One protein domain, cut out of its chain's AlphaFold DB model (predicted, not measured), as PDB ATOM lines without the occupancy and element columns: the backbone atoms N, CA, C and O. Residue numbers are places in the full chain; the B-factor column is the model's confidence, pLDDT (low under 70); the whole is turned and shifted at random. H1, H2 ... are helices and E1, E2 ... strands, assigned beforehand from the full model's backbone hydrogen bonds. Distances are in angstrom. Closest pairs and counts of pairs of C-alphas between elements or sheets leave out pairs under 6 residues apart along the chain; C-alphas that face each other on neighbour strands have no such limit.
ATOM      1  N   TYR A   4     216.552 226.976 174.439       79.94
ATOM      2  CA  TYR A   4     215.294 227.570 174.895       79.94
ATOM      3  C   TYR A   4     214.652 226.792 176.055       79.94
ATOM      4  O   TYR A   4     214.009 227.393 176.910       79.94
ATOM      5  N   ILE A   5     214.851 225.470 176.135       83.31
ATOM      6  CA  ILE A   5     214.312 224.656 177.238       83.31
ATOM      7  C   ILE A   5     215.057 224.996 178.530       83.31
ATOM      8  O   ILE A   5     214.459 225.089 179.594       83.31
ATOM      9  N   GLU A   6     216.365 225.234 178.433       90.38
ATOM     10  CA  GLU A   6     217.170 225.662 179.577       90.38
ATOM     11  C   GLU A   6     216.812 227.081 180.050       90.38
ATOM     12  O   GLU A   6     216.986 227.413 181.219       90.38
ATOM     13  N   GLN A   7     216.310 227.935 179.157       91.19
ATOM     14  CA  GLN A   7     215.831 229.265 179.533       91.19
ATOM     15  C   GLN A   7     214.526 229.173 180.328       91.19
ATOM     16  O   GLN A   7     214.426 229.763 181.404       91.19
ATOM     17  N   ILE A   8     213.554 228.389 179.851       93.38
ATOM     18  CA  ILE A   8     212.247 228.272 180.519       93.38
ATOM     19  C   ILE A   8     212.325 227.551 181.874       93.38
ATOM     20  O   ILE A   8     211.493 227.798 182.742       93.38
ATOM     21  N   THR A   9     213.347 226.720 182.115       95.69
ATOM     22  CA  THR A   9     213.576 226.102 183.436       95.69
ATOM     23  C   THR A   9     214.037 227.090 184.504       95.69
ATOM     24  O   THR A   9     214.033 226.753 185.684       95.69
ATOM     25  N   LYS A  10     214.387 228.324 184.126       95.62
ATOM     26  CA  LYS A  10     214.869 229.371 185.039       95.62
ATOM     27  C   LYS A  10     213.823 230.463 185.310       95.62
ATOM     28  O   LYS A  10     214.126 231.437 185.991       95.62
ATOM     29  N   CYS A  11     212.595 230.315 184.803       94.44
ATOM     30  CA  CYS A  11     211.544 231.333 184.915       94.44
ATOM     31  C   CYS A  11     210.876 231.426 186.301       94.44
ATOM     32  O   CYS A  11     210.147 232.385 186.539       94.44
ATOM     33  N   ASN A  12     211.095 230.463 187.213       95.56
ATOM     34  CA  ASN A  12     210.458 230.389 188.544       95.56
ATOM     35  C   ASN A  12     208.921 230.519 188.523       95.56
ATOM     36  O   ASN A  12     208.292 230.964 189.485       95.56
ATOM     37  N   ALA A  13     208.310 230.110 187.417       95.75
ATOM     38  CA  ALA A  13     206.879 230.136 187.189       95.75
ATOM     39  C   ALA A  13     206.491 228.911 186.365       95.75
ATOM     40  O   ALA A  13     207.293 228.404 185.577       95.75
ATOM     41  N   LEU A  14     205.244 228.471 186.523       96.19
ATOM     42  CA  LEU A  14     204.663 227.514 185.594       96.19
ATOM     43  C   LEU A  14     204.722 228.114 184.185       96.19
ATOM     44  O   LEU A  14     204.134 229.162 183.928       96.19
ATOM     45  N   THR A  15     205.445 227.448 183.293       96.38
ATOM     46  CA  THR A  15     205.730 227.947 181.950       96.38
ATOM     47  C   THR A  15     205.314 226.905 180.926       96.38
ATOM     48  O   THR A  15     205.798 225.772 180.946       96.38
ATOM     49  N   LEU A  16     204.427 227.307 180.014       94.94
ATOM     50  CA  LEU A  16     204.090 226.549 178.817       94.94
ATOM     51  C   LEU A  16     204.825 227.162 177.628       94.94
ATOM     52  O   LEU A  16     204.719 228.360 177.369       94.94
ATOM     53  N   MET A  17     205.552 226.329 176.896       92.50
ATOM     54  CA  MET A  17     206.289 226.717 175.705       92.50
ATOM     55  C   MET A  17     205.816 225.876 174.525       92.50
ATOM     56  O   MET A  17     205.773 224.649 174.610       92.50
ATOM     57  N   ILE A  18     205.439 226.544 173.438       92.44
ATOM     58  CA  ILE A  18     204.897 225.935 172.222       92.44
ATOM     59  C   ILE A  18     205.642 226.489 171.011       92.44
ATOM     60  O   ILE A  18     205.848 227.697 170.910       92.44
ATOM     61  N   ASN A  19     206.041 225.611 170.093       90.06
ATOM     62  CA  ASN A  19     206.682 226.004 168.843       90.06
ATOM     63  C   ASN A  19     205.819 225.631 167.650       90.06
ATOM     64  O   ASN A  19     205.157 224.591 167.638       90.06
ATOM     65  N   TYR A  20     205.920 226.443 166.603       88.50
ATOM     66  CA  TYR A  20     205.459 226.044 165.285       88.50
ATOM     67  C   TYR A  20     206.257 224.838 164.794       88.50
ATOM     68  O   TYR A  20     207.456 224.716 165.056       88.50
ATOM     69  N   ILE A  21     205.571 223.958 164.078       86.88
ATOM     70  CA  ILE A  21     206.165 222.900 163.275       86.88
ATOM     71  C   ILE A  21     205.837 223.217 161.825       86.88
ATOM     72  O   ILE A  21     204.687 223.504 161.493       86.88
ATOM     73  N   GLU A  22     206.851 223.244 160.973       79.69
ATOM     74  CA  GLU A  22     206.654 223.558 159.568       79.69
ATOM     75  C   GLU A  22     206.682 222.304 158.700       79.69
ATOM     76  O   GLU A  22     207.521 221.422 158.863       79.69
ATOM     77  N   HIS A  23     205.776 222.282 157.721       64.00
ATOM     78  CA  HIS A  23     205.709 221.287 156.651       64.00
ATOM     79  C   HIS A  23     206.014 221.875 155.257       64.00
ATOM     80  O   HIS A  23     205.902 221.176 154.248       64.00
ATOM     81  N   SER A  24     206.376 223.160 155.169       61.03
ATOM     82  CA  SER A  24     206.602 223.872 153.909       61.03
ATOM     83  C   SER A  24     208.083 223.869 153.505       61.03
ATOM     84  O   SER A  24     208.974 224.045 154.327       61.03
ATOM     85  N   LYS A  25     208.353 223.676 152.208       58.44
ATOM     86  CA  LYS A  25     209.708 223.712 151.622       58.44
ATOM     87  C   LYS A  25     210.209 225.137 151.330       58.44
ATOM     88  O   LYS A  25     211.251 225.271 150.695       58.44
ATOM     89  N   SER A  26     209.451 226.181 151.679       59.84
ATOM     90  CA  SER A  26     209.620 227.516 151.087       59.84
ATOM     91  C   SER A  26     209.778 228.662 152.080       59.84
ATOM     92  O   SER A  26     209.571 229.808 151.686       59.84
ATOM     93  N   THR A  27     210.126 228.408 153.339       54.34
ATOM     94  CA  THR A  27     210.497 229.503 154.240       54.34
ATOM     95  C   THR A  27     211.992 229.475 154.528       54.34
ATOM     96  O   THR A  27     212.633 228.428 154.581       54.34
ATOM     97  N   GLU A  28     212.564 230.665 154.693       64.88
ATOM     98  CA  GLU A  28     213.956 230.860 155.115       64.88
ATOM     99  C   GLU A  28     214.193 230.439 156.582       64.88
ATOM    100  O   GLU A  28     215.326 230.492 157.064       64.88
ATOM    101  N   TYR A  29     213.149 230.005 157.304       62.72
ATOM    102  CA  TYR A  29     213.175 229.738 158.739       62.72
ATOM    103  C   TYR A  29     212.719 228.316 159.059       62.72
ATOM    104  O   TYR A  29     211.553 227.989 158.936       62.72
ATOM    105  N   TYR A  30     213.629 227.481 159.558       72.69
ATOM    106  CA  TYR A  30     213.306 226.113 159.963       72.69
ATOM    107  C   TYR A  30     212.545 226.072 161.301       72.69
ATOM    108  O   TYR A  30     213.131 226.317 162.363       72.69
ATOM    109  N   TYR A  31     211.259 225.706 161.270       84.56
ATOM    110  CA  TYR A  31     210.461 225.470 162.478       84.56
ATOM    111  C   TYR A  31     210.450 223.990 162.880       84.56
ATOM    112  O   TYR A  31     209.869 223.135 162.214       84.56
ATOM    113  N   PHE A  32     211.068 223.688 164.020       85.44
ATOM    114  CA  PHE A  32     211.310 222.320 164.485       85.44
ATOM    115  C   PHE A  32     210.175 221.735 165.352       85.44
ATOM    116  O   PHE A  32     210.196 220.547 165.664       85.44
ATOM    117  N   GLY A  33     209.170 222.517 165.752       90.38
ATOM    118  CA  GLY A  33     208.072 222.041 166.599       90.38
ATOM    119  C   GLY A  33     208.466 221.742 168.048       90.38
ATOM    120  O   GLY A  33     209.421 222.291 168.600       90.38
ATOM    121  N   GLY A  34     207.696 220.861 168.686       91.75
ATOM    122  CA  GLY A  34     207.844 220.526 170.101       91.75
ATOM    123  C   GLY A  34     207.127 221.502 171.038       91.75
ATOM    124  O   GLY A  34     206.861 222.658 170.707       91.75
ATOM    125  N   ALA A  35     206.804 221.005 172.227       94.44
ATOM    126  CA  ALA A  35     206.154 221.770 173.284       94.44
ATOM    127  C   ALA A  35     206.618 221.264 174.650       94.44
ATOM    128  O   ALA A  35     206.882 220.071 174.806       94.44
ATOM    129  N   TYR A  36     206.704 222.151 175.635       95.12
ATOM    130  CA  TYR A  36     207.179 221.834 176.979       95.12
ATOM    131  C   TYR A  36     206.321 222.532 178.025       95.12
ATOM    132  O   TYR A  36     206.001 223.709 177.888       95.12
ATOM    133  N   ALA A  37     206.008 221.808 179.094       95.75
ATOM    134  CA  ALA A  37     205.473 222.372 180.320       95.75
ATOM    135  C   ALA A  37     206.522 222.217 181.420       95.75
ATOM    136  O   ALA A  37     207.057 221.123 181.635       95.75
ATOM    137  N   VAL A  38     206.820 223.317 182.097       96.38
ATOM    138  CA  VAL A  38     207.830 223.396 183.151       96.38
ATOM    139  C   VAL A  38     207.194 223.997 184.390       96.38
ATOM    140  O   VAL A  38     206.508 225.013 184.295       96.38
ATOM    141  N   ASP A  39     207.390 223.370 185.546       96.56
ATOM    142  CA  ASP A  39     206.863 223.880 186.807       96.56
ATOM    143  C   ASP A  39     207.704 225.040 187.374       96.56
ATOM    144  O   ASP A  39     208.780 225.386 186.882       96.56
ATOM    145  N   LYS A  40     207.224 225.637 188.469       96.12
ATOM    146  CA  LYS A  40     207.906 226.746 189.155       96.12
ATOM    147  C   LYS A  40     209.291 226.401 189.723       96.12
ATOM    148  O   LYS A  40     210.005 227.315 190.118       96.12
ATOM    149  N   LEU A  41     209.645 225.118 189.829       96.56
ATOM    150  CA  LEU A  41     210.956 224.649 190.294       96.56
ATOM    151  C   LEU A  41     211.913 224.385 189.122       96.56
ATOM    152  O   LEU A  41     213.034 223.927 189.340       96.56
ATOM    153  N   GLY A  42     211.476 224.643 187.888       95.50
ATOM    154  CA  GLY A  42     212.260 224.387 186.688       95.50
ATOM    155  C   GLY A  42     212.228 222.929 186.235       95.50
ATOM    156  O   GLY A  42     213.013 222.545 185.365       95.50
ATOM    157  N   LYS A  43     211.345 222.089 186.790       95.31
ATOM    158  CA  LYS A  43     211.208 220.693 186.365       95.31
ATOM    159  C   LYS A  43     210.304 220.616 185.139       95.31
ATOM    160  O   LYS A  43     209.181 221.110 185.149       95.31
ATOM    161  N   VAL A  44     210.767 219.927 184.096       94.75
ATOM    162  CA  VAL A  44     209.914 219.563 182.955       94.75
ATOM    163  C   VAL A  44     208.880 218.539 183.426       94.75
ATOM    164  O   VAL A  44     209.245 217.439 183.846       94.75
ATOM    165  N   ILE A  45     207.601 218.899 183.358       95.81
ATOM    166  CA  ILE A  45     206.478 218.055 183.795       95.81
ATOM    167  C   ILE A  45     205.750 217.393 182.624       95.81
ATOM    168  O   ILE A  45     205.176 216.323 182.793       95.81
ATOM    169  N   ALA A  46     205.824 217.974 181.426       95.81
ATOM    170  CA  ALA A  46     205.318 217.354 180.207       95.81
ATOM    171  C   ALA A  46     206.094 217.849 178.981       95.81
ATOM    172  O   ALA A  46     206.617 218.967 178.974       95.81
ATOM    173  N   LYS A  47     206.162 217.019 177.935       95.06
ATOM    174  CA  LYS A  47     206.761 217.400 176.653       95.06
ATOM    175  C   LYS A  47     206.080 216.733 175.462       95.06
ATOM    176  O   LYS A  47     205.602 215.604 175.556       95.06
ATOM    177  N   LYS A  48     206.115 217.426 174.329       93.88
ATOM    178  CA  LYS A  48     205.848 216.906 172.987       93.88
ATOM    179  C   LYS A  48     207.162 216.910 172.216       93.88
ATOM    180  O   LYS A  48     207.882 217.907 172.241       93.88
ATOM    181  N   GLU A  49     207.467 215.806 171.543       91.50
ATOM    182  CA  GLU A  49     208.726 215.660 170.811       91.50
ATOM    183  C   GLU A  49     208.824 216.620 169.615       91.50
ATOM    184  O   GLU A  49     207.838 216.918 168.935       91.50
TER     185      GLU A  49
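Overview. This is residues 4 to 49 of the 60 residues of an uncharacterized protein of Clostridium sp. (UniProt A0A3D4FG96). With little regular structure, this is a small three-stranded sheet, E1 to E3, with short helix H1 grazing it and a long loop between E1 and E2, whose residues 24 to 29 stick out and lengthen the rod. The printed part has 46 residues, in order H1, E1, E2, E3; the sheet E1 - E2 - E3 is antiparallel, a meander, each strand the antiparallel neighbour of the one before. The class is mixed, with 18 residues in named elements; the whole is loose, radius of gyration of the C-alphas 12.6 A, spans 39 by 16 by 11 A.

Arrangement. E2, residues 35 to 38, forms hairpins with E1, residues 15 to 18, at 175 degrees, and E3, residues 44 to 48, at 174 degrees. N 17 and O 36 are 2.8 A apart, N 37 and O 46 2.9 A, both within hydrogen-bond range. H1, residues 4 to 8, is on the sheet but only grazes it; its closest C-alphas to E1 are Ile 8 and Thr 15, 6.7 A. In H1 every O i to N i+4 pair is within hydrogen-bond range.

Along the chain. E1 spans 10.0 A, E2 10.1 A, E3 11.1 A and H1 6.4 A. C-alpha 4 is at (215.294, 227.570, 174.895) and C-alpha 48 at (205.848, 216.906, 172.987).

Size, cuts and confidence. The C-alphas farthest apart, of Ser 26 and Leu 41, are 39.3 A apart. The printed part has no cut; E1 to E2 is a long link. pLDDT is under 70 at residues 23 to 29.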